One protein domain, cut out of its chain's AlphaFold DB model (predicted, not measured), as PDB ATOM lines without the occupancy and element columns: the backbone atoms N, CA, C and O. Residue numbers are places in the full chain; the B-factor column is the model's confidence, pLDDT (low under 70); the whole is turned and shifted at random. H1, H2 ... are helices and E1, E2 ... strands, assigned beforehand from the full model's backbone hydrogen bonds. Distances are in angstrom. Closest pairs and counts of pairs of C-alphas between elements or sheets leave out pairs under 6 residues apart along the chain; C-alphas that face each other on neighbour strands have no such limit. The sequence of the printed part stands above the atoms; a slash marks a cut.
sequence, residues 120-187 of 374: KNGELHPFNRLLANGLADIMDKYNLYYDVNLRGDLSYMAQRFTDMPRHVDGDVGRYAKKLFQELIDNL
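AT A GLANCE: This is residues 120 to 187 of the 374 residues of the protein "SIR2_2 domain-containing protein" of Chitinophaga oryziterrae (UniProt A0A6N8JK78). Two helices, H1 and the shorter H2, lie side by side and run the same way, and a third helix, H3, crosses over one face of this pair at a steep tilt, heading back the opposite way. The long link of residues 142 to 153 loops round the other side of the pair from H3, and residues 121 to 126, with the short strand E1, stick out before the first end of H1. The printed part has 68 residues, with one named strand and three named helices in the order E1, H1, H2, H3; E1 pairs with no named strand, and the class is mostly helix. It is compact, with a radius of gyration of the C-alphas of 12.0 A and spans of 33 by 25 by 20 A.

IN THESE COORDINATES: H1, residues 127 to 141, runs 21.5 A from C-alpha 127 at (33.682, 25.598, -18.256) to C-alpha 141 at (24.773, 29.605, 0.887). H3, residues 171 to 185, also has 15 residues; it is 21.0 A long and ends at C-alpha 185 at (20.543, 29.672, -24.187). H2, residues 154 to 161, is 10.1 A long. E1, residues 123 to 126, is 10.3 A long and begins at C-alpha 123 at (35.048, 37.321, -19.566).

HOW THE PARTS SIT: H1 and H2 touch, with the C-alphas of Ala 132 and Leu 154 closest at 4.6 A. Their lines stand at a shallow tilt of 23 degrees, the same way. H3 is close to H1 but not clearly touching; the closest C-alphas are those of Leu 131 and Ala 176, 6.3 A apart. These two helices run opposite ways at a steep tilt of 62 degrees. H3 is also close to H2 but not clearly touching, with the C-alphas of Ala 158 and Val 172 closest at 6.6 A; they run opposite ways at a steep tilt of 57 degrees. E1 and H1 meet only through their link. E1 is apart from H2 and from H3. Each O i to N i+4 pair is within hydrogen-bond range in H2 and H3, and 10 of 11 are in H1.

THE WHOLE: The two C-alphas farthest apart are those of Gly 122 and Arg 166, 34.1 A, while the first and last printed C-alphas, of Lys 120 and Leu 187, are 10.8 A apart. The printed part has no cut. The link from E1 to H1 is tight, that from H1 to H2 is long with 12 residues, and that from H2 to H3 is short with 9. Residues 121 to 126, of which 123 to 126 belong to E1, stand free. The mean pLDDT of the printed part is 94.7, and no printed residue is under 70.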
ATOM      1  N   LYS A 120      31.206  34.593 -18.770       90.56
ATOM      2  CA  LYS A 120      30.468  35.107 -17.609       90.56
ATOM      3  C   LYS A 120      30.876  36.555 -17.397       90.56
ATOM      4  O   LYS A 120      32.053  36.850 -17.236       90.56
ATOM      5  N   ASN A 121      29.898  37.463 -17.414       89.12
ATOM      6  CA  ASN A 121      30.119  38.913 -17.320       89.12
ATOM      7  C   ASN A 121      31.075  39.479 -18.395       89.12
ATOM      8  O   ASN A 121      31.780  40.449 -18.143       89.12
ATOM      9  N   GLY A 122      31.096  38.879 -19.591       88.12
ATOM     10  CA  GLY A 122      31.951  39.313 -20.701       88.12
ATOM     11  C   GLY A 122      33.379  38.762 -20.669       88.12
ATOM     12  O   GLY A 122      34.129  39.003 -21.611       88.12
ATOM     13  N   GLU A 123      33.752  37.996 -19.642       92.94
ATOM     14  CA  GLU A 123      35.048  37.321 -19.566       92.94
ATOM     15  C   GLU A 123      34.936  35.849 -19.962       92.94
ATOM     16  O   GLU A 123      33.983  35.169 -19.578       92.94
ATOM     17  N   LEU A 124      35.941  35.351 -20.685       93.00
ATOM     18  CA  LEU A 124      36.035  33.956 -21.107       93.00
ATOM     19  C   LEU A 124      36.715  33.103 -20.040       93.00
ATOM     20  O   LEU A 124      37.801  33.427 -19.564       93.00
ATOM     21  N   HIS A 125      36.093  31.976 -19.709       92.81
ATOM     22  CA  HIS A 125      36.582  31.034 -18.709       92.81
ATOM     23  C   HIS A 125      36.379  29.593 -19.189       92.81
ATOM     24  O   HIS A 125      35.333  29.288 -19.771       92.81
ATOM     25  N   PRO A 126      37.315  28.668 -18.899       93.44
ATOM     26  CA  PRO A 126      37.046  27.244 -19.043       93.44
ATOM     27  C   PRO A 126      35.793  26.850 -18.264       93.44
ATOM     28  O   PRO A 126      35.607  27.270 -17.118       93.44
ATOM     29  N   PHE A 127      34.946  26.015 -18.860       96.06
ATOM     30  CA  PHE A 127      33.682  25.598 -18.256       96.06
ATOM     31  C   PHE A 127      33.886  24.956 -16.882       96.06
ATOM     32  O   PHE A 127      33.137  25.251 -15.953       96.06
ATOM     33  N   ASN A 128      34.964  24.187 -16.702       95.00
ATOM     34  CA  ASN A 128      35.319  23.616 -15.404       95.00
ATOM     35  C   ASN A 128      35.470  24.678 -14.305       95.00
ATOM     36  O   ASN A 128      35.020  24.464 -13.183       95.00
ATOM     37  N   ARG A 129      36.041  25.847 -14.627       94.69
ATOM     38  CA  ARG A 129      36.191  26.962 -13.682       94.69
ATOM     39  C   ARG A 129      34.851  27.627 -13.380       94.69
ATOM     40  O   ARG A 129      34.598  28.010 -12.240       94.69
ATOM     41  N   LEU A 130      33.980  27.762 -14.383       97.00
ATOM     42  CA  LEU A 130      32.618  28.273 -14.187       97.00
ATOM     43  C   LEU A 130      31.806  27.343 -13.279       97.00
ATOM     44  O   LEU A 130      31.150  27.819 -12.352       97.00
ATOM     45  N   LEU A 131      31.910  26.033 -13.507       97.81
ATOM     46  CA  LEU A 131      31.258  25.005 -12.708       97.81
ATOM     47  C   LEU A 131      31.789  24.987 -11.270       97.81
ATOM     48  O   LEU A 131      30.988  25.074 -10.343       97.81
ATOM     49  N   ALA A 132      33.111  24.962 -11.074       97.69
ATOM     50  CA  ALA A 132      33.736  24.988  -9.748       97.69
ATOM     51  C   ALA A 132      33.281  26.207  -8.926       97.69
ATOM     52  O   ALA A 132      32.827  26.064  -7.789       97.69
ATOM     53  N   ASN A 133      33.290  27.395  -9.539       96.69
ATOM     54  CA  ASN A 133      32.794  28.620  -8.911       96.69
ATOM     55  C   ASN A 133      31.296  28.555  -8.584       96.69
ATOM     56  O   ASN A 133      30.884  29.044  -7.536       96.69
ATOM     57  N   GLY A 134      30.480  27.960  -9.458       96.75
ATOM     58  CA  GLY A 134      29.049  27.779  -9.216       96.75
ATOM     59  C   GLY A 134      28.757  26.831  -8.049       96.75
ATOM     60  O   GLY A 134      27.890  27.117  -7.224       96.75
ATOM     61  N   LEU A 135      29.521  25.740  -7.925       97.62
ATOM     62  CA  LEU A 135      29.453  24.843  -6.767       97.62
ATOM     63  C   LEU A 135      29.861  25.575  -5.482       97.62
ATOM     64  O   LEU A 135      29.185  25.437  -4.465       97.62
ATOM     65  N   ALA A 136      30.911  26.398  -5.541       97.31
ATOM     66  CA  ALA A 136      31.343  27.250  -4.435       97.31
ATOM     67  C   ALA A 136      30.230  28.200  -3.967       97.31
ATOM     68  O   ALA A 136      29.904  28.230  -2.785       97.31
ATOM     69  N   ASP A 137      29.588  28.905  -4.906       95.94
ATOM     70  CA  ASP A 137      28.479  29.828  -4.629       95.94
ATOM     71  C   ASP A 137      27.293  29.125  -3.952       95.94
ATOM     72  O   ASP A 137      26.554  29.732  -3.173       95.94
ATOM     73  N   ILE A 138      27.065  27.846  -4.266       95.62
ATOM     74  CA  ILE A 138      26.052  27.041  -3.585       95.62
ATOM     75  C   ILE A 138      26.533  26.692  -2.176       95.62
ATOM     76  O   ILE A 138      25.797  26.937  -1.227       95.62
ATOM     77  N   MET A 139      27.751  26.173  -2.019       96.12
ATOM     78  CA  MET A 139      28.305  25.801  -0.713       96.12
ATOM     79  C   MET A 139      28.355  26.982   0.267       96.12
ATOM     80  O   MET A 139      27.993  26.809   1.433       96.12
ATOM     81  N   ASP A 140      28.673  28.189  -0.211       95.81
ATOM     82  CA  ASP A 140      28.641  29.430   0.573       95.81
ATOM     83  C   ASP A 140      27.242  29.686   1.173       95.81
ATOM     84  O   ASP A 140      27.113  30.038   2.347       95.81
ATOM     85  N   LYS A 141      26.165  29.438   0.410       94.94
ATOM     86  CA  LYS A 141      24.773  29.605   0.887       94.94
ATOM     87  C   LYS A 141      24.389  28.607   1.976       94.94
ATOM     88  O   LYS A 141      23.507  28.902   2.780       94.94
ATOM     89  N   TYR A 142      25.022  27.438   1.988       94.19
ATOM     90  CA  TYR A 142      24.805  26.392   2.988       94.19
ATOM     91  C   TYR A 142      25.846  26.422   4.115       94.19
ATOM     92  O   TYR A 142      25.800  25.565   4.995       94.19
ATOM     93  N   ASN A 143      26.741  27.419   4.123       94.19
ATOM     94  CA  ASN A 143      27.824  27.560   5.095       94.19
ATOM     95  C   ASN A 143      28.709  26.298   5.188       94.19
ATOM     96  O   ASN A 143      29.075  25.859   6.281       94.19
ATOM     97  N   LEU A 144      29.015  25.690   4.036       94.50
ATOM     98  CA  LEU A 144      29.922  24.547   3.945       94.50
ATOM     99  C   LEU A 144      31.361  25.002   3.743       94.50
ATOM    100  O   LEU A 144      31.647  25.904   2.958       94.50
ATOM    101  N   TYR A 145      32.273  24.332   4.443       94.75
ATOM    102  CA  TYR A 145      33.695  24.624   4.360       94.75
ATOM    103  C   TYR A 145      34.323  24.052   3.085       94.75
ATOM    104  O   TYR A 145      34.153  22.876   2.758       94.75
ATOM    105  N   TYR A 146      35.149  24.867   2.439       96.81
ATOM    106  CA  TYR A 146      36.118  24.466   1.430       96.81
ATOM    107  C   TYR A 146      37.323  25.418   1.505       96.81
ATOM    108  O   TYR A 146      37.228  26.525   2.038       96.81
ATOM    109  N   ASP A 147      38.476  24.989   0.998       96.50
ATOM    110  CA  ASP A 147      39.661  25.837   0.896       96.50
ATOM    111  C   ASP A 147      39.461  26.857  -0.227       96.50
ATOM    112  O   ASP A 147      39.315  26.503  -1.400       96.50
ATOM    113  N   VAL A 148      39.468  28.136   0.134       94.31
ATOM    114  CA  VAL A 148      39.211  29.250  -0.784       94.31
ATOM    115  C   VAL A 148      40.258  29.328  -1.903       94.31
ATOM    116  O   VAL A 148      39.941  29.784  -3.001       94.31
ATOM    117  N   ASN A 149      41.480  28.835  -1.667       95.12
ATOM    118  CA  ASN A 149      42.538  28.793  -2.680       95.12
ATOM    119  C   ASN A 149      42.263  27.747  -3.771       95.12
ATOM    120  O   ASN A 149      42.773  27.867  -4.881       95.12
ATOM    121  N   LEU A 150      41.425  26.750  -3.474       94.06
ATOM    122  CA  LEU A 150      41.033  25.680  -4.392       94.06
ATOM    123  C   LEU A 150      39.649  25.916  -5.013       94.06
ATOM    124  O   LEU A 150      39.103  25.036  -5.671       94.06
ATOM    125  N   ARG A 151      39.076  27.118  -4.865       94.44
ATOM    126  CA  ARG A 151      37.743  27.465  -5.389       94.44
ATOM    127  C   ARG A 151      37.597  27.264  -6.907       94.44
ATOM    128  O   ARG A 151      36.496  27.021  -7.392       94.44
ATOM    129  N   GLY A 152      38.694  27.391  -7.652       90.88
ATOM    130  CA  GLY A 152      38.728  27.178  -9.102       90.88
ATOM    131  C   GLY A 152      38.974  25.729  -9.537       90.88
ATOM    132  O   GLY A 152      38.892  25.454 -10.732       90.88
ATOM    133  N   ASP A 153      39.277  24.824  -8.604       92.88
ATOM    134  CA  ASP A 153      39.569  23.418  -8.883       92.88
ATOM    135  C   ASP A 153      38.269  22.607  -8.889       92.88
ATOM    136  O   ASP A 153      37.624  22.410  -7.857       92.88
ATOM    137  N   LEU A 154      37.854  22.143 -10.068       95.38
ATOM    138  CA  LEU A 154      36.587  21.434 -10.208       95.38
ATOM    139  C   LEU A 154      36.556  20.123  -9.422       95.38
ATOM    140  O   LEU A 154      35.532  19.824  -8.813       95.38
ATOM    141  N   SER A 155      37.635  19.346  -9.422       94.69
ATOM    142  CA  SER A 155      37.633  18.038  -8.771       94.69
ATOM    143  C   SER A 155      37.584  18.161  -7.259       94.69
ATOM    144  O   SER A 155      36.812  17.450  -6.610       94.69
ATOM    145  N   TYR A 156      38.313  19.128  -6.704       95.88
ATOM    146  CA  TYR A 156      38.207  19.485  -5.297       95.88
ATOM    147  C   TYR A 156      36.801  19.983  -4.940       95.88
ATOM    148  O   TYR A 156      36.195  19.497  -3.981       95.88
ATOM    149  N   MET A 157      36.252  20.918  -5.719       97.69
ATOM    150  CA  MET A 157      34.949  21.515  -5.419       97.69
ATOM    151  C   MET A 157      33.801  20.520  -5.584       97.69
ATOM    152  O   MET A 157      32.903  20.495  -4.748       97.69
ATOM    153  N   ALA A 158      33.847  19.652  -6.595       96.88
ATOM    154  CA  ALA A 158      32.894  18.560  -6.764       96.88
ATOM    155  C   ALA A 158      32.954  17.576  -5.588       96.88
ATOM    156  O   ALA A 158      31.908  17.163  -5.095       96.88
ATOM    157  N   GLN A 159      34.155  17.256  -5.092       95.69
ATOM    158  CA  GLN A 159      34.323  16.388  -3.927       95.69
ATOM    159  C   GLN A 159      33.783  17.033  -2.647       95.69
ATOM    160  O   GLN A 159      33.185  16.347  -1.832       95.69
ATOM    161  N   ARG A 160      33.969  18.343  -2.453       95.88
ATOM    162  CA  ARG A 160      33.388  19.057  -1.301       95.88
ATOM    163  C   ARG A 160      31.880  19.178  -1.399       95.88
ATOM    164  O   ARG A 160      31.184  19.091  -0.392       95.88
ATOM    165  N   PHE A 161      31.362  19.310  -2.612       95.50
ATOM    166  CA  PHE A 161      29.930  19.383  -2.843       95.50
ATOM    167  C   PHE A 161      29.193  18.109  -2.402       95.50
ATOM    168  O   PHE A 161      28.014  18.189  -2.061       95.50
ATOM    169  N   THR A 162      29.865  16.952  -2.336       91.94
ATOM    170  CA  THR A 162      29.245  15.717  -1.824       91.94
ATOM    171  C   THR A 162      28.906  15.786  -0.334       91.94
ATOM    172  O   THR A 162      28.061  15.026   0.130       91.94
ATOM    173  N   ASP A 163      29.516  16.716   0.412       91.38
ATOM    174  CA  ASP A 163      29.230  16.956   1.832       91.38
ATOM    175  C   ASP A 163      27.917  17.749   2.041       91.38
ATOM    176  O   ASP A 163      27.489  17.979   3.176       91.38
ATOM    177  N   MET A 164      27.251  18.176   0.956       92.00
ATOM    178  CA  MET A 164      25.978  18.897   1.018       92.00
ATOM    179  C   MET A 164      24.874  18.079   1.706       92.00
ATOM    180  O   MET A 164      24.688  16.893   1.415       92.00
ATOM    181  N   PRO A 165      24.040  18.710   2.557       88.50
ATOM    182  CA  PRO A 165      22.866  18.046   3.102       88.50
ATOM    183  C   PRO A 165      21.953  17.539   1.981       88.50
ATOM    184  O   PRO A 165      21.543  18.313   1.118       88.50
ATOM    185  N   ARG A 166      21.576  16.255   2.044       88.31
ATOM    186  CA  ARG A 166      20.738  15.572   1.034       88.31
ATOM    187  C   ARG A 166      21.374  15.471  -0.356       88.31
ATOM    188  O   ARG A 166      20.637  15.291  -1.321       88.31
ATOM    189  N   HIS A 167      22.700  15.566  -0.447       91.62
ATOM    190  CA  HIS A 167      23.405  15.215  -1.669       91.62
ATOM    191  C   HIS A 167      23.019  13.804  -2.119       91.62
ATOM    192  O   HIS A 167      22.935  12.880  -1.304       91.62
ATOM    193  N   VAL A 168      22.792  13.649  -3.417       91.94
ATOM    194  CA  VAL A 168      22.636  12.347  -4.059       91.94
ATOM    195  C   VAL A 168      23.506  12.273  -5.306       91.94
ATOM    196  O   VAL A 168      23.802  13.287  -5.947       91.94
ATOM    197  N   ASP A 169      23.848  11.045  -5.693       87.88
ATOM    198  CA  ASP A 169      24.630  10.786  -6.897       87.88
ATOM    199  C   ASP A 169      24.025  11.495  -8.122       87.88
ATOM    200  O   ASP A 169      22.805  11.537  -8.342       87.88
ATOM    201  N   GLY A 170      24.908  12.105  -8.912       89.69
ATOM    202  CA  GLY A 170      24.545  12.884 -10.092       89.69
ATOM    203  C   GLY A 170      24.128  14.332  -9.827       89.69
ATOM    204  O   GLY A 170      23.873  15.041 -10.795       89.69
ATOM    205  N   ASP A 171      24.081  14.823  -8.581       94.75
ATOM    206  CA  ASP A 171      23.767  16.239  -8.313       94.75
ATOM    207  C   ASP A 171      24.730  17.203  -9.019       94.75
ATOM    208  O   ASP A 171      24.290  18.172  -9.641       94.75
ATOM    209  N   VAL A 172      26.036  16.916  -8.978       95.69
ATOM    210  CA  VAL A 172      27.047  17.728  -9.674       95.69
ATOM    211  C   VAL A 172      26.830  17.669 -11.190       95.69
ATOM    212  O   VAL A 172      26.863  18.704 -11.850       95.69
ATOM    213  N   GLY A 173      26.532  16.485 -11.739       95.88
ATOM    214  CA  GLY A 173      26.211  16.294 -13.158       95.88
ATOM    215  C   GLY A 173      24.970  17.078 -13.596       95.88
ATOM    216  O   GLY A 173      25.025  17.822 -14.574       95.88
ATOM    217  N   ARG A 174      23.879  17.003 -12.821       96.38
ATOM    218  CA  ARG A 174      22.645  17.776 -13.046       96.38
ATOM    219  C   ARG A 174      22.904  19.275 -13.014       96.38
ATOM    220  O   ARG A 174      22.378  20.012 -13.849       96.38
ATOM    221  N   TYR A 175      23.699  19.735 -12.048       97.12
ATOM    222  CA  TYR A 175      24.059  21.144 -11.953       97.12
ATOM    223  C   TYR A 175      24.908  21.587 -13.149       97.12
ATOM    224  O   TYR A 175      24.603  22.610 -13.757       97.12
ATOM    225  N   ALA A 176      25.904  20.789 -13.544       97.75
ATOM    226  CA  ALA A 176      26.727  21.048 -14.719       97.75
ATOM    227  C   ALA A 176      25.885  21.140 -15.997       97.75
ATOM    228  O   ALA A 176      25.999  22.114 -16.734       97.75
ATOM    229  N   LYS A 177      24.974  20.187 -16.221       97.81
ATOM    230  CA  LYS A 177      24.041  20.212 -17.355       97.81
ATOM    231  C   LYS A 177      23.180  21.469 -17.368       97.81
ATOM    232  O   LYS A 177      23.025  22.096 -18.412       97.81
ATOM    233  N   LYS A 178      22.621  21.841 -16.213       97.94
ATOM    234  CA  LYS A 178      21.807  23.052 -16.084       97.94
ATOM    235  C   LYS A 178      22.623  24.301 -16.421       97.94
ATOM    236  O   LYS A 178      22.171  25.105 -17.227       97.94
ATOM    237  N   LEU A 179      23.821  24.433 -15.852       97.62
ATOM    238  CA  LEU A 179      24.725  25.548 -16.132       97.62
ATOM    239  C   LEU A 179      25.106  25.605 -17.616       97.62
ATOM    240  O   LEU A 179      25.088  26.673 -18.218       97.62
ATOM    241  N   PHE A 180      25.424  24.460 -18.220       97.50
ATOM    242  CA  PHE A 180      25.732  24.370 -19.643       97.50
ATOM    243  C   PHE A 180      24.555  24.843 -20.506       97.50
ATOM    244  O   PHE A 180      24.752  25.681 -21.383       97.50
ATOM    245  N   GLN A 181      23.333  24.383 -20.218       97.06
ATOM    246  CA  GLN A 181      22.135  24.812 -20.943       97.06
ATOM    247  C   GLN A 181      21.886  26.318 -20.793       97.06
ATOM    248  O   GLN A 181      21.626  26.991 -21.784       97.06
ATOM    249  N   GLU A 182      22.034  26.866 -19.583       97.00
ATOM    250  CA  GLU A 182      21.909  28.307 -19.340       97.00
ATOM    251  C   GLU A 182      22.931  29.116 -20.154       97.00
ATOM    252  O   GLU A 182      22.593  30.168 -20.698       97.00
ATOM    253  N   LEU A 183      24.175  28.644 -20.272       96.75
ATOM    254  CA  LEU A 183      25.189  29.313 -21.090       96.75
ATOM    255  C   LEU A 183      24.870  29.209 -22.587       96.75
ATOM    256  O   LEU A 183      25.037  30.194 -23.304       96.75
ATOM    257  N   ILE A 184      24.377  28.062 -23.063       95.75
ATOM    258  CA  ILE A 184      23.948  27.883 -24.458       95.75
ATOM    259  C   ILE A 184      22.783  28.818 -24.803       95.75
ATOM    260  O   ILE A 184      22.856  29.535 -25.800       95.75
ATOM    261  N   ASP A 185      21.746  28.858 -23.964       96.50
ATOM    262  CA  ASP A 185      20.543  29.672 -24.187       96.50
ATOM    263  C   ASP A 185      20.869  31.173 -24.234       96.50
ATOM    264  O   ASP A 185      20.238  31.936 -24.968       96.50
ATOM    265  N   ASN A 186      21.897  31.593 -23.492       95.75
ATOM    266  CA  ASN A 186      22.380  32.972 -23.456       95.75
ATOM    267  C   ASN A 186      23.479  33.277 -24.490       95.75
ATOM    268  O   ASN A 186      24.063  34.359 -24.438       95.75
ATOM    269  N   LEU A 187      23.781  32.353 -25.414       95.12
ATOM    270  CA  LEU A 187      24.863  32.488 -26.403       95.12
ATOM    271  C   LEU A 187      26.229  32.794 -25.760       95.12
ATOM    272  O   LEU A 187      27.056  33.514 -26.315       95.12
TER     273      LEU A 187